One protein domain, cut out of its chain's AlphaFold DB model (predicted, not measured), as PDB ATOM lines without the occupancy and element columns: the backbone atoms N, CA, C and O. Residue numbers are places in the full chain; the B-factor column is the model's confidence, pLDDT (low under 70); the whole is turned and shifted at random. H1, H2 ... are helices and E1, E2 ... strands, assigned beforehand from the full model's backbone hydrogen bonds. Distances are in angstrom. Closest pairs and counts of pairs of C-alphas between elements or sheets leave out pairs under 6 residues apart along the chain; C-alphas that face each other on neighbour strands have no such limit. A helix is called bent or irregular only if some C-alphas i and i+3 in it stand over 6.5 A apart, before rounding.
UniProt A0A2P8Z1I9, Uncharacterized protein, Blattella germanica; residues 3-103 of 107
ATOM      1  N   ALA A   3     -30.288 -15.992  -4.054       54.03
ATOM      2  CA  ALA A   3     -29.405 -16.928  -4.739       54.03
ATOM      3  C   ALA A   3     -29.063 -18.070  -3.785       54.03
ATOM      4  O   ALA A   3     -28.500 -17.833  -2.717       54.03
ATOM      5  N   ILE A   4     -29.456 -19.290  -4.141       57.91
ATOM      6  CA  ILE A   4     -29.214 -20.488  -3.331       57.91
ATOM      7  C   ILE A   4     -28.188 -21.335  -4.086       57.91
ATOM      8  O   ILE A   4     -28.481 -21.720  -5.210       57.91
ATOM      9  N   PRO A   5     -27.003 -21.637  -3.543       53.41
ATOM     10  CA  PRO A   5     -26.136 -22.647  -4.138       53.41
ATOM     11  C   PRO A   5     -26.704 -24.038  -3.819       53.41
ATOM     12  O   PRO A   5     -26.825 -24.400  -2.650       53.41
ATOM     13  N   ALA A   6     -27.078 -24.818  -4.839       58.47
ATOM     14  CA  ALA A   6     -27.486 -26.223  -4.645       58.47
ATOM     15  C   ALA A   6     -26.279 -27.183  -4.611       58.47
ATOM     16  O   ALA A   6     -26.359 -28.292  -4.092       58.47
ATOM     17  N   SER A   7     -25.150 -26.726  -5.146       60.91
ATOM     18  CA  SER A   7     -23.820 -27.333  -5.169       60.91
ATOM     19  C   SER A   7     -22.853 -26.232  -5.639       60.91
ATOM     20  O   SER A   7     -23.305 -25.208  -6.153       60.91
ATOM     21  N   PHE A   8     -21.537 -26.375  -5.446       66.69
ATOM     22  CA  PHE A   8     -20.571 -25.274  -5.636       66.69
ATOM     23  C   PHE A   8     -20.538 -24.635  -7.043       66.69
ATOM     24  O   PHE A   8     -19.888 -23.609  -7.203       66.69
ATOM     25  N   THR A   9     -21.224 -25.194  -8.049       78.31
ATOM     26  CA  THR A   9     -21.163 -24.721  -9.442       78.31
ATOM     27  C   THR A   9     -22.490 -24.226 -10.027       78.31
ATOM     28  O   THR A   9     -22.463 -23.596 -11.078       78.31
ATOM     29  N   GLU A  10     -23.645 -24.467  -9.400       85.81
ATOM     30  CA  GLU A  10     -24.956 -24.073  -9.952       85.81
ATOM     31  C   GLU A  10     -25.633 -22.995  -9.103       85.81
ATOM     32  O   GLU A  10     -25.764 -23.132  -7.883       85.81
ATOM     33  N   GLY A  11     -26.100 -21.929  -9.756       88.75
ATOM     34  CA  GLY A  11     -26.841 -20.845  -9.118       88.75
ATOM     35  C   GLY A  11     -28.297 -20.760  -9.557       88.75
ATOM     36  O   GLY A  11     -28.676 -21.169 -10.653       88.75
ATOM     37  N   TYR A  12     -29.112 -20.134  -8.713       90.00
ATOM     38  CA  TYR A  12     -30.511 -19.834  -9.008       90.00
ATOM     39  C   TYR A  12     -30.781 -18.353  -8.746       90.00
ATOM     40  O   TYR A  12     -30.332 -17.814  -7.740       90.00
ATOM     41  N   ILE A  13     -31.528 -17.692  -9.624       91.19
ATOM     42  CA  ILE A  13     -32.109 -16.370  -9.384       91.19
ATOM     43  C   ILE A  13     -33.608 -16.576  -9.232       91.19
ATOM     44  O   ILE A  13     -34.297 -16.864 -10.204       91.19
ATOM     45  N   ILE A  14     -34.106 -16.437  -8.005       90.06
ATOM     46  CA  ILE A  14     -35.529 -16.606  -7.701       90.06
ATOM     47  C   ILE A  14     -36.153 -15.226  -7.479       90.06
ATOM     48  O   ILE A  14     -35.706 -14.475  -6.597       90.06
ATOM     49  N   ASP A  15     -37.188 -14.912  -8.260       89.44
ATOM     50  CA  ASP A  15     -37.983 -13.689  -8.116       89.44
ATOM     51  C   ASP A  15     -39.475 -14.015  -7.922       89.44
ATOM     52  O   ASP A  15     -40.199 -14.259  -8.896       89.44
ATOM     53  N   PRO A  16     -39.951 -14.067  -6.662       86.94
ATOM     54  CA  PRO A  16     -41.361 -14.251  -6.374       86.94
ATOM     55  C   PRO A  16     -42.149 -12.983  -6.689       86.94
ATOM     56  O   PRO A  16     -41.852 -11.897  -6.202       86.94
ATOM     57  N   THR A  17     -43.206 -13.141  -7.476       87.00
ATOM     58  CA  THR A  17     -44.136 -12.081  -7.846       87.00
ATOM     59  C   THR A  17     -45.525 -12.443  -7.347       87.00
ATOM     60  O   THR A  17     -46.086 -13.462  -7.740       87.00
ATOM     61  N   ILE A  18     -46.087 -11.599  -6.484       85.38
ATOM     62  CA  ILE A  18     -47.474 -11.728  -6.031       85.38
ATOM     63  C   ILE A  18     -48.348 -10.920  -6.987       85.38
ATOM     64  O   ILE A  18     -48.197  -9.701  -7.081       85.38
ATOM     65  N   ARG A  19     -49.250 -11.590  -7.704       85.00
ATOM     66  CA  ARG A  19     -50.237 -10.956  -8.589       85.00
ATOM     67  C   ARG A  19     -51.563 -11.707  -8.503       85.00
ATOM     68  O   ARG A  19     -51.601 -12.898  -8.201       85.00
ATOM     69  N   THR A  20     -52.648 -10.987  -8.773       85.19
ATOM     70  CA  THR A  20     -53.962 -11.599  -8.967       85.19
ATOM     71  C   THR A  20     -53.966 -12.364 -10.280       85.19
ATOM     72  O   THR A  20     -53.653 -11.806 -11.336       85.19
ATOM     73  N   GLU A  21     -54.358 -13.628 -10.203       85.25
ATOM     74  CA  GLU A  21     -54.502 -14.509 -11.349       85.25
ATOM     75  C   GLU A  21     -55.674 -14.046 -12.210       85.25
ATOM     76  O   GLU A  21     -56.824 -14.019 -11.760       85.25
ATOM     77  N   SER A  22     -55.369 -13.648 -13.444       86.38
ATOM     78  CA  SER A  22     -56.355 -13.149 -14.409       86.38
ATOM     79  C   SER A  22     -56.584 -14.095 -15.590       86.38
ATOM     80  O   SER A  22     -57.649 -14.031 -16.196       86.38
ATOM     81  N   TYR A  23     -55.625 -14.970 -15.903       89.38
ATOM     82  CA  TYR A  23     -55.703 -15.970 -16.975       89.38
ATOM     83  C   TYR A  23     -54.666 -17.083 -16.761       89.38
ATOM     84  O   TYR A  23     -53.756 -16.953 -15.942       89.38
ATOM     85  N   GLU A  24     -54.818 -18.183 -17.500       86.12
ATOM     86  CA  GLU A  24     -54.056 -19.427 -17.318       86.12
ATOM     87  C   GLU A  24     -52.556 -19.292 -17.625       86.12
ATOM     88  O   GLU A  24     -51.731 -19.818 -16.881       86.12
ATOM     89  N   ASP A  25     -52.201 -18.541 -18.669       90.56
ATOM     90  CA  ASP A  25     -50.817 -18.388 -19.142       90.56
ATOM     91  C   ASP A  25     -49.993 -17.346 -18.366       90.56
ATOM     92  O   ASP A  25     -48.783 -17.231 -18.562       90.56
ATOM     93  N   GLN A  26     -50.602 -16.625 -17.424       90.31
ATOM     94  CA  GLN A  26     -49.924 -15.593 -16.635       90.31
ATOM     95  C   GLN A  26     -48.632 -16.071 -15.926       90.31
ATOM     96  O   GLN A  26     -47.675 -15.296 -15.859       90.31
ATOM     97  N   PRO A  27     -48.529 -17.316 -15.406       90.44
ATOM     98  CA  PRO A  27     -47.274 -17.836 -14.864       90.44
ATOM     99  C   PRO A  27     -46.137 -17.875 -15.894       90.44
ATOM    100  O   PRO A  27     -44.993 -17.596 -15.536       90.44
ATOM    101  N   ARG A  28     -46.438 -18.212 -17.158       92.06
ATOM    102  CA  ARG A  28     -45.452 -18.236 -18.249       92.06
ATOM    103  C   ARG A  28     -44.981 -16.823 -18.562       92.06
ATOM    104  O   ARG A  28     -43.780 -16.588 -18.603       92.06
ATOM    105  N   ASP A  29     -45.911 -15.882 -18.668       93.94
ATOM    106  CA  ASP A  29     -45.586 -14.486 -18.969       93.94
ATOM    107  C   ASP A  29     -44.715 -13.862 -17.866       93.94
ATOM    108  O   ASP A  29     -43.784 -13.112 -18.143       93.94
ATOM    109  N   ILE A  30     -44.952 -14.228 -16.600       92.06
ATOM    110  CA  ILE A  30     -44.087 -13.829 -15.480       92.06
ATOM    111  C   ILE A  30     -42.701 -14.464 -15.597       92.06
ATOM    112  O   ILE A  30     -41.704 -13.776 -15.384       92.06
ATOM    113  N   GLN A  31     -42.606 -15.750 -15.940       94.62
ATOM    114  CA  GLN A  31     -41.315 -16.400 -16.166       94.62
ATOM    115  C   GLN A  31     -40.525 -15.698 -17.285       94.62
ATOM    116  O   GLN A  31     -39.336 -15.431 -17.112       94.62
ATOM    117  N   GLU A  32     -41.176 -15.362 -18.397       95.81
ATOM    118  CA  GLU A  32     -40.573 -14.635 -19.519       95.81
ATOM    119  C   GLU A  32     -40.147 -13.215 -19.122       95.81
ATOM    120  O   GLU A  32     -39.004 -12.826 -19.382       95.81
ATOM    121  N   GLU A  33     -41.005 -12.479 -18.403       95.56
ATOM    122  CA  GLU A  33     -40.691 -11.168 -17.820       95.56
ATOM    123  C   GLU A  33     -39.403 -11.260 -16.989       95.56
ATOM    124  O   GLU A  33     -38.452 -10.509 -17.221       95.56
ATOM    125  N   LYS A  34     -39.314 -12.227 -16.064       95.00
ATOM    126  CA  LYS A  34     -38.144 -12.365 -15.181       95.00
ATOM    127  C   LYS A  34     -36.897 -12.800 -15.936       95.00
ATOM    128  O   LYS A  34     -35.818 -12.264 -15.678       95.00
ATOM    129  N   CYS A  35     -37.023 -13.717 -16.890       95.81
ATOM    130  CA  CYS A  35     -35.924 -14.091 -17.774       95.81
ATOM    131  C   CYS A  35     -35.361 -12.873 -18.516       95.81
ATOM    132  O   CYS A  35     -34.147 -12.680 -18.514       95.81
ATOM    133  N   SER A  36     -36.223 -12.028 -19.089       97.38
ATOM    134  CA  SER A  36     -35.797 -10.841 -19.843       97.38
ATOM    135  C   SER A  36     -34.991  -9.849 -18.995       97.38
ATOM    136  O   SER A  36     -34.036  -9.248 -19.485       97.38
ATOM    137  N   ILE A  37     -35.318  -9.738 -17.703       95.62
ATOM    138  CA  ILE A  37     -34.640  -8.851 -16.752       95.62
ATOM    139  C   ILE A  37     -33.308  -9.450 -16.290       95.62
ATOM    140  O   ILE A  37     -32.294  -8.754 -16.233       95.62
ATOM    141  N   TYR A  38     -33.295 -10.737 -15.932       95.44
ATOM    142  CA  TYR A  38     -32.174 -11.315 -15.189       95.44
ATOM    143  C   TYR A  38     -31.165 -12.069 -16.050       95.44
ATOM    144  O   TYR A  38     -29.985 -12.048 -15.698       95.44
ATOM    145  N   ILE A  39     -31.557 -12.680 -17.175       95.75
ATOM    146  CA  ILE A  39     -30.616 -13.388 -18.064       95.75
ATOM    147  C   ILE A  39     -29.429 -12.497 -18.468       95.75
ATOM    148  O   ILE A  39     -28.292 -12.961 -18.317       95.75
ATOM    149  N   PRO A  40     -29.625 -11.222 -18.873       96.94
ATOM    150  CA  PRO A  40     -28.514 -10.331 -19.219       96.94
ATOM    151  C   PRO A  40     -27.518 -10.098 -18.073       96.94
ATOM    152  O   PRO A  40     -26.352  -9.806 -18.314       96.94
ATOM    153  N   THR A  41     -27.956 -10.255 -16.820       94.56
ATOM    154  CA  THR A  41     -27.116 -10.068 -15.624       94.56
ATOM    155  C   THR A  41     -26.347 -11.329 -15.220       94.56
ATOM    156  O   THR A  41     -25.424 -11.259 -14.408       94.56
ATOM    157  N   THR A  42     -26.693 -12.492 -15.783       92.44
ATOM    158  CA  THR A  42     -26.099 -13.778 -15.385       92.44
ATOM    159  C   THR A  42     -24.584 -13.876 -15.590       92.44
ATOM    160  O   THR A  42     -23.957 -14.470 -14.711       92.44
ATOM    161  N   PRO A  43     -23.942 -13.292 -16.630       94.38
ATOM    162  CA  PRO A  43     -22.487 -13.388 -16.782       94.38
ATOM    163  C   PRO A  43     -21.724 -12.808 -15.586       94.38
ATOM    164  O   PRO A  43     -20.788 -13.433 -15.099       94.38
ATOM    165  N   PHE A  44     -22.181 -11.669 -15.053       92.81
ATOM    166  CA  PHE A  44     -21.579 -11.039 -13.874       92.81
ATOM    167  C   PHE A  44     -21.654 -11.948 -12.642       92.81
ATOM    168  O   PHE A  44     -20.676 -12.107 -11.918       92.81
ATOM    169  N   TYR A  45     -22.813 -12.562 -12.394       90.06
ATOM    170  CA  TYR A  45     -22.991 -13.437 -11.237       90.06
ATOM    171  C   TYR A  45     -22.263 -14.774 -11.382       90.06
ATOM    172  O   TYR A  45     -21.788 -15.304 -10.380       90.06
ATOM    173  N   LYS A  46     -22.150 -15.301 -12.608       90.56
ATOM    174  CA  LYS A  46     -21.349 -16.499 -12.882       90.56
ATOM    175  C   LYS A  46     -19.886 -16.270 -12.541       90.56
ATOM    176  O   LYS A  46     -19.316 -17.079 -11.820       90.56
ATOM    177  N   ASP A  47     -19.324 -15.155 -12.996       91.50
ATOM    178  CA  ASP A  47     -17.942 -14.774 -12.702       91.50
ATOM    179  C   ASP A  47     -17.737 -14.526 -11.198       91.50
ATOM    180  O   ASP A  47     -16.922 -15.180 -10.551       91.50
ATOM    181  N   LYS A  48     -18.580 -13.673 -10.598       90.06
ATOM    182  CA  LYS A  48     -18.485 -13.286  -9.182       90.06
ATOM    183  C   LYS A  48     -18.542 -14.464  -8.207       90.06
ATOM    184  O   LYS A  48     -17.910 -14.409  -7.154       90.06
ATOM    185  N   TYR A  49     -19.343 -15.482  -8.514       87.00
ATOM    186  CA  TYR A  49     -19.577 -16.621  -7.624       87.00
ATOM    187  C   TYR A  49     -18.989 -17.937  -8.148       87.00
ATOM    188  O   TYR A  49     -19.251 -18.980  -7.555       87.00
ATOM    189  N   ASN A  50     -18.192 -17.896  -9.222       88.38
ATOM    190  CA  ASN A  50     -17.581 -19.066  -9.859       88.38
ATOM    191  C   ASN A  50     -18.600 -20.174 -10.218       88.38
ATOM    192  O   ASN A  50     -18.406 -21.353  -9.920       88.38
ATOM    193  N   LEU A  51     -19.713 -19.778 -10.841       88.50
ATOM    194  CA  LEU A  51     -20.811 -20.672 -11.224       88.50
ATOM    195  C   LEU A  51     -20.720 -21.047 -12.709       88.50
ATOM    196  O   LEU A  51     -20.472 -20.201 -13.568       88.50
ATOM    197  N   THR A  52     -21.016 -22.301 -13.038       90.69
ATOM    198  CA  THR A  52     -21.101 -22.799 -14.420       90.69
ATOM    199  C   THR A  52     -22.446 -22.441 -15.058       90.69
ATOM    200  O   THR A  52     -22.524 -22.061 -16.235       90.69
ATOM    201  N   SER A  53     -23.524 -22.486 -14.276       90.56
ATOM    202  CA  SER A  53     -24.889 -22.219 -14.724       90.56
ATOM    203  C   SER A  53     -25.656 -21.361 -13.719       90.56
ATOM    204  O   SER A  53     -25.389 -21.370 -12.518       90.56
ATOM    205  N   ILE A  54     -26.597 -20.570 -14.242       91.50
ATOM    206  CA  ILE A  54     -27.585 -19.849 -13.441       91.50
ATOM    207  C   ILE A  54     -28.946 -20.070 -14.081       91.50
ATOM    208  O   ILE A  54     -29.118 -19.786 -15.265       91.50
ATOM    209  N   GLU A  55     -29.903 -20.538 -13.293       92.06
ATOM    210  CA  GLU A  55     -31.302 -20.648 -13.694       92.06
ATOM    211  C   GLU A  55     -32.114 -19.491 -13.111       92.06
ATOM    212  O   GLU A  55     -32.043 -19.208 -11.916       92.06
ATOM    213  N   VAL A  56     -32.901 -18.819 -13.951       92.69
ATOM    214  CA  VAL A  56     -33.840 -17.777 -13.518       92.69
ATOM    215  C   VAL A  56     -35.213 -18.410 -13.322       92.69
ATOM    216  O   VAL A  56     -35.743 -19.028 -14.241       92.69
ATOM    217  N   ILE A  57     -35.804 -18.231 -12.143       91.62
ATOM    218  CA  ILE A  57     -37.125 -18.751 -11.786       91.62
ATOM    219  C   ILE A  57     -38.024 -17.567 -11.420       91.62
ATOM    220  O   ILE A  57     -37.928 -17.004 -10.324       91.62
ATOM    221  N   GLY A  58     -38.900 -17.194 -12.351       91.19
ATOM    222  CA  GLY A  58     -40.003 -16.271 -12.123       91.19
ATOM    223  C   GLY A  58     -41.164 -17.018 -11.482       91.19
ATOM    224  O   GLY A  58     -41.792 -17.876 -12.098       91.19
ATOM    225  N   LEU A  59     -41.443 -16.713 -10.218       87.38
ATOM    226  CA  LEU A  59     -42.409 -17.465  -9.429       87.38
ATOM    227  C   LEU A  59     -43.682 -16.640  -9.240       87.38
ATOM    228  O   LEU A  59     -43.708 -15.739  -8.403       87.38
ATOM    229  N   LEU A  60     -44.750 -16.958  -9.977       86.94
ATOM    230  CA  LEU A  60     -46.070 -16.414  -9.656       86.94
ATOM    231  C   LEU A  60     -46.578 -17.051  -8.360       86.94
ATOM    232  O   LEU A  60     -46.787 -18.264  -8.289       86.94
ATOM    233  N   VAL A  61     -46.821 -16.211  -7.360       79.88
ATOM    234  CA  VAL A  61     -47.587 -16.566  -6.170       79.88
ATOM    235  C   VAL A  61     -48.969 -15.960  -6.335       79.88
ATOM    236  O   VAL A  61     -49.152 -14.745  -6.267       79.88
ATOM    237  N   GLY A  62     -49.924 -16.837  -6.609       76.75
ATOM    238  CA  GLY A  62     -51.295 -16.472  -6.875       76.75
ATOM    239  C   GLY A  62     -52.010 -15.897  -5.653       76.75
ATOM    240  O   GLY A  62     -52.074 -16.539  -4.602       76.75
ATOM    241  N   ALA A  63     -52.554 -14.684  -5.772       70.56
ATOM    242  CA  ALA A  63     -53.250 -14.018  -4.673       70.56
ATOM    243  C   ALA A  63     -54.605 -14.670  -4.324       70.56
ATOM    244  O   ALA A  63     -55.111 -14.463  -3.221       70.56
ATOM    245  N   ARG A  64     -55.190 -15.480  -5.221       73.38
ATOM    246  CA  ARG A  64     -56.445 -16.221  -4.979       73.38
ATOM    247  C   ARG A  64     -56.250 -17.581  -4.305       73.38
ATOM    248  O   ARG A  64     -57.206 -18.340  -4.170       73.38
ATOM    249  N   GLY A  65     -55.029 -17.907  -3.883       64.06
ATOM    250  CA  GLY A  65     -54.715 -19.217  -3.307       64.06
ATOM    251  C   GLY A  65     -54.615 -20.332  -4.351       64.06
ATOM    252  O   GLY A  65     -54.485 -21.501  -3.989       64.06
ATOM    253  N   THR A  66     -54.641 -19.992  -5.641       67.94
ATOM    254  CA  THR A  66     -54.304 -20.928  -6.711       67.94
ATOM    255  C   THR A  66     -52.801 -21.191  -6.673       67.94
ATOM    256  O   THR A  66     -52.002 -20.276  -6.480       67.94
ATOM    257  N   MET A  67     -52.401 -22.452  -6.844       74.62
ATOM    258  CA  MET A  67     -50.992 -22.841  -6.931       74.62
ATOM    259  C   MET A  67     -50.637 -23.120  -8.392       74.62
ATOM    260  O   MET A  67     -50.958 -24.206  -8.882       74.62
ATOM    261  N   PRO A  68     -49.975 -22.189  -9.106       79.94
ATOM    262  CA  PRO A  68     -49.533 -22.443 -10.470       79.94
ATOM    263  C   PRO A  68     -48.624 -23.671 -10.547       79.94
ATOM    264  O   PRO A  68     -47.842 -23.934  -9.629       79.94
ATOM    265  N   HIS A  69     -48.645 -24.384 -11.675       82.50
ATOM    266  CA  HIS A  69     -47.751 -25.526 -11.894       82.50
ATOM    267  C   HIS A  69     -46.273 -25.166 -11.686       82.50
ATOM    268  O   HIS A  69     -45.541 -25.936 -11.070       82.50
ATOM    269  N   LEU A  70     -45.856 -23.966 -12.107       80.69
ATOM    270  CA  LEU A  70     -44.519 -23.414 -11.849       80.69
ATOM    271  C   LEU A  70     -44.188 -23.351 -10.349       80.69
ATOM    272  O   LEU A  70     -43.091 -23.737  -9.948       80.69
ATOM    273  N   PHE A  71     -45.147 -22.953  -9.511       82.56
ATOM    274  CA  PHE A  71     -44.972 -22.906  -8.061       82.56
ATOM    275  C   PHE A  71     -44.819 -24.296  -7.446       82.56
ATOM    276  O   PHE A  71     -43.937 -24.525  -6.615       82.56
ATOM    277  N   VAL A  72     -45.634 -25.255  -7.888       82.94
ATOM    278  CA  VAL A  72     -45.541 -26.647  -7.429       82.94
ATOM    279  C   VAL A  72     -44.209 -27.271  -7.853       82.94
ATOM    280  O   VAL A  72     -43.549 -27.915  -7.037       82.94
ATOM    281  N   SER A  73     -43.782 -27.052  -9.099       86.69
ATOM    282  CA  SER A  73     -42.498 -27.529  -9.621       86.69
ATOM    283  C   SER A  73     -41.316 -26.937  -8.856       86.69
ATOM    284  O   SER A  73     -40.424 -27.685  -8.460       86.69
ATOM    285  N   PHE A  74     -41.347 -25.634  -8.555       86.56
ATOM    286  CA  PHE A  74     -40.377 -24.986  -7.669       86.56
ATOM    287  C   PHE A  74     -40.334 -25.672  -6.299       86.56
ATOM    288  O   PHE A  74     -39.275 -26.099  -5.838       86.56
ATOM    289  N   CYS A  75     -41.491 -25.855  -5.661       85.19
ATOM    290  CA  CYS A  75     -41.529 -26.437  -4.328       85.19
ATOM    291  C   CYS A  75     -41.031 -27.891  -4.300       85.19
ATOM    292  O   CYS A  75     -40.401 -28.293  -3.322       85.19
ATOM    293  N   ARG A  76     -41.280 -28.668  -5.364       85.69
ATOM    294  CA  ARG A  76     -40.728 -30.023  -5.534       85.69
ATOM    295  C   ARG A  76     -39.214 -29.996  -5.732       85.69
ATOM    296  O   ARG A  76     -38.521 -30.758  -5.071       85.69
ATOM    297  N   LYS A  77     -38.712 -29.100  -6.588       84.88
ATOM    298  CA  LYS A  77     -37.281 -28.959  -6.899       84.88
ATOM    299  C   LYS A  77     -36.440 -28.650  -5.664       84.88
ATOM    300  O   LYS A  77     -35.378 -29.234  -5.496       84.88
ATOM    301  N   PHE A  78     -36.931 -27.773  -4.791       84.25
ATOM    302  CA  PHE A  78     -36.200 -27.351  -3.590       84.25
ATOM    303  C   PHE A  78     -36.657 -28.051  -2.302       84.25
ATOM    304  O   PHE A  78     -36.148 -27.747  -1.228       84.25
ATOM    305  N   GLY A  79     -37.632 -28.966  -2.373       84.56
ATOM    306  CA  GLY A  79     -38.153 -29.674  -1.198       84.56
ATOM    307  C   GLY A  79     -38.869 -28.777  -0.177       84.56
ATOM    308  O   GLY A  79     -38.942 -29.119   1.001       84.56
ATOM    309  N   VAL A  80     -39.410 -27.627  -0.600       82.38
ATOM    310  CA  VAL A  80     -39.943 -26.585   0.305       82.38
ATOM    311  C   VAL A  80     -41.463 -26.603   0.488       82.38
ATOM    312  O   VAL A  80     -41.976 -25.783   1.247       82.38
ATOM    313  N   ILE A  81     -42.195 -27.539  -0.139       79.06
ATOM    314  CA  ILE A  81     -43.673 -27.619  -0.049       79.06
ATOM    315  C   ILE A  81     -44.145 -27.510   1.406       79.06
ATOM    316  O   ILE A  81     -44.965 -26.656   1.737       79.06
ATOM    317  N   MET A  82     -43.609 -28.358   2.289       76.25
ATOM    318  CA  MET A  82     -44.083 -28.432   3.671       76.25
ATOM    319  C   MET A  82     -43.766 -27.154   4.459       76.25
ATOM    320  O   MET A  82     -44.592 -26.688   5.239       76.25
ATOM    321  N   ALA A  83     -42.601 -26.546   4.218       81.19
ATOM    322  CA  ALA A  83     -42.214 -25.291   4.860       81.19
ATOM    323  C   ALA A  83     -43.148 -24.139   4.456       81.19
ATOM    324  O   ALA A  83     -43.592 -23.378   5.317       81.19
ATOM    325  N   VAL A  84     -43.498 -24.055   3.169       77.88
ATOM    326  CA  VAL A  84     -44.454 -23.071   2.644       77.88
ATOM    327  C   VAL A  84     -45.838 -23.275   3.261       77.88
ATOM    328  O   VAL A  84     -46.428 -22.314   3.749       77.88
ATOM    329  N   VAL A  85     -46.339 -24.514   3.299       75.31
ATOM    330  CA  VAL A  85     -47.649 -24.839   3.891       75.31
ATOM    331  C   VAL A  85     -47.692 -24.455   5.371       75.31
ATOM    332  O   VAL A  85     -48.619 -23.774   5.808       75.31
ATOM    333  N   ILE A  86     -46.666 -24.825   6.142       80.50
ATOM    334  CA  ILE A  86     -46.570 -24.470   7.564       80.50
ATOM    335  C   ILE A  86     -46.542 -22.947   7.744       80.50
ATOM    336  O   ILE A  86     -47.222 -22.424   8.629       80.50
ATOM    337  N   ALA A  87     -45.769 -22.226   6.928       85.75
ATOM    338  CA  ALA A  87     -45.685 -20.770   6.995       85.75
ATOM    339  C   ALA A  87     -47.031 -20.104   6.669       85.75
ATOM    340  O   ALA A  87     -47.454 -19.212   7.406       85.75
ATOM    341  N   ALA A  88     -47.724 -20.579   5.629       80.75
ATOM    342  CA  ALA A  88     -49.043 -20.091   5.241       80.75
ATOM    343  C   ALA A  88     -50.064 -20.297   6.369       80.75
ATOM    344  O   ALA A  88     -50.681 -19.331   6.807       80.75
ATOM    345  N   ILE A  89     -50.160 -21.512   6.926       79.50
ATOM    346  CA  ILE A  89     -51.070 -21.819   8.043       79.50
ATOM    347  C   ILE A  89     -50.764 -20.935   9.257       79.50
ATOM    348  O   ILE A  89     -51.670 -20.333   9.831       79.50
ATOM    349  N   LYS A  90     -49.486 -20.805   9.643       88.00
ATOM    350  CA  LYS A  90     -49.081 -19.933  10.758       88.00
ATOM    351  C   LYS A  90     -49.451 -18.471  10.502       88.00
ATOM    352  O   LYS A  90     -49.891 -17.794  11.429       88.00
ATOM    353  N   GLY A  91     -49.270 -17.981   9.278       86.38
ATOM    354  CA  GLY A  91     -49.666 -16.633   8.872       86.38
ATOM    355  C   GLY A  91     -51.177 -16.424   8.970       86.38
ATOM    356  O   GLY A  91     -51.622 -15.480   9.620       86.38
ATOM    357  N   SER A  92     -51.964 -17.349   8.418       82.62
ATOM    358  CA  SER A  92     -53.429 -17.311   8.474       82.62
ATOM    359  C   SER A  92     -53.957 -17.337   9.908       82.62
ATOM    360  O   SER A  92     -54.833 -16.547  10.246       82.62
ATOM    361  N   LEU A  93     -53.393 -18.180  10.783       87.12
ATOM    362  CA  LEU A  93     -53.775 -18.228  12.198       87.12
ATOM    363  C   LEU A  93     -53.464 -16.920  12.931       87.12
ATOM    364  O   LEU A  93     -54.262 -16.492  13.760       87.12
ATOM    365  N   LYS A  94     -52.338 -16.262  12.621       91.69
ATOM    366  CA  LYS A  94     -52.007 -14.944  13.187       91.69
ATOM    367  C   LYS A  94     -53.015 -13.877  12.763       91.69
ATOM    368  O   LYS A  94     -53.471 -13.119  13.611       91.69
ATOM    369  N   ILE A  95     -53.381 -13.847  11.480       88.25
ATOM    370  CA  ILE A  95     -54.386 -12.915  10.947       88.25
ATOM    371  C   ILE A  95     -55.746 -13.164  11.612       88.25
ATOM    372  O   ILE A  95     -56.372 -12.230  12.108       88.25
ATOM    373  N   LEU A  96     -56.175 -14.427  11.693       88.38
ATOM    374  CA  LEU A  96     -57.429 -14.809  12.341       88.38
ATOM    375  C   LEU A  96     -57.449 -14.418  13.824       88.38
ATOM    376  O   LEU A  96     -58.409 -13.809  14.287       88.38
ATOM    377  N   ASN A  97     -56.386 -14.744  14.562       92.06
ATOM    378  CA  ASN A  97     -56.263 -14.397  15.975       92.06
ATOM    379  C   ASN A  97     -56.353 -12.876  16.174       92.06
ATOM    380  O   ASN A  97     -57.126 -12.416  17.011       92.06
ATOM    381  N   HIS A  98     -55.652 -12.101  15.342       90.19
ATOM    382  CA  HIS A  98     -55.720 -10.646  15.387       90.19
ATOM    383  C   HIS A  98     -57.151 -10.129  15.155       90.19
ATOM    384  O   HIS A  98     -57.631  -9.286  15.913       90.19
ATOM    385  N   HIS A  99     -57.877 -10.664  14.173       87.94
ATOM    386  CA  HIS A  99     -59.260 -10.248  13.925       87.94
ATOM    387  C   HIS A  99     -60.225 -10.596  15.065       87.94
ATOM    388  O   HIS A  99     -61.123  -9.802  15.339       87.94
ATOM    389  N   ILE A 100     -60.048 -11.743  15.728       91.00
ATOM    390  CA  ILE A 100     -60.920 -12.175  16.832       91.00
ATOM    391  C   ILE A 100     -60.653 -11.363  18.103       91.00
ATOM    392  O   ILE A 100     -61.594 -10.946  18.772       91.00
ATOM    393  N   TYR A 101     -59.383 -11.144  18.450       87.88
ATOM    394  CA  TYR A 101     -59.014 -10.669  19.788       87.88
ATOM    395  C   TYR A 101     -58.584  -9.201  19.855       87.88
ATOM    396  O   TYR A 101     -58.524  -8.650  20.949       87.88
ATOM    397  N   THR A 102     -58.313  -8.549  18.722       76.75
ATOM    398  CA  THR A 102     -57.823  -7.151  18.703       76.75
ATOM    399  C   THR A 102     -58.886  -6.136  18.279       76.75
ATOM    400  O   THR A 102     -58.665  -4.941  18.420       76.75
ATOM    401  N   ASN A 103     -60.057  -6.593  17.817       63.31
ATOM    402  CA  ASN A 103     -61.221  -5.751  17.498       63.31
ATOM    403  C   ASN A 103     -62.282  -5.731  18.616       63.31
ATOM    404  O   ASN A 103     -63.430  -5.368  18.365       63.31
TER     405      ASN A 103
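What this domain is: This is residues 3 to 103 of the 107 residues of an uncharacterized protein of Blattella germanica (UniProt A0A2P8Z1I9). A long, narrow ribbon of two parallel strands, E1 and E2, has the long kinked helix H1 folded back along one face, mostly over E2, while the short helix H2 packs on E2 from the other face. From this body the helix H3 sticks out as an arm, with residues 85 to 103 standing free. The printed part has 101 residues, with three named helices and two named strands in the order E1, H1, E2, H2, H3, and its class is mixed, helices and strands. The whole is loose, with a radius of gyration of the C-alphas of 16.7 A, and elongated, spanning 53 by 31 by 23 A; without the free stretch the body spans 39 by 29 by 14 A.

Where its parts are: E1 is residues 10 to 19, 28.5 A from first to last C-alpha, and begins with C-alpha 10 at (-24.956, -24.073, -9.952). H1 is residues 26 to 49, 31.7 A long, with C-alpha 26 at (-49.924, -15.593, -16.635). It has a kink of 60 degrees near residue 41 and is irregular there, with C-alphas 40 and 43 7.2 A apart. E2 is residues 53 to 62, 28.1 A long. H2 is residues 69 to 77, 12.1 A long. H3 is residues 81 to 101, 30.3 A long, and ends with C-alpha 101 at (-59.014, -10.669, 19.788).

How they stand to each other: E1 and E2 are parallel neighbours at 18 degrees; N 13 and O 55 are 2.8 A apart and N 57 and O 13 are 2.8 A apart, both within hydrogen-bond range. E1, H1 and E2 form a strand-helix-strand unit, two parallel neighbour strands with a helix between them in the chain, and its crossover is right-handed. H1 and E2 have 22 pairs of C-alphas within 8 A, the closest being Gln 31 and Gly 58 at 4.3 A. The closest C-alphas of E1 and H1, those of Asp 15 and Lys 34, are 7.2 A apart. The closest C-alphas of E2 and H2, those of Leu 59 and Phe 71, are 6.2 A apart. H2 and H3 are close but not clearly touching, with C-alphas 75 and 81 closest at 4.9 A, and run opposite ways at a steep tilt of 65 degrees. H3 is apart from E1, E2 and H1. In H2 and H3 every O i to N i+4 pair is within hydrogen-bond range; in H1, 15 of 20 are.

The domain as a whole: The C-alphas farthest apart, those of Thr 52 and Asn 103, are 54.0 A apart. The printed part has no cut and no long link. The mean pLDDT of the printed part is 84.9; residues 3 to 8, 65 to 66 and 103 are under 70.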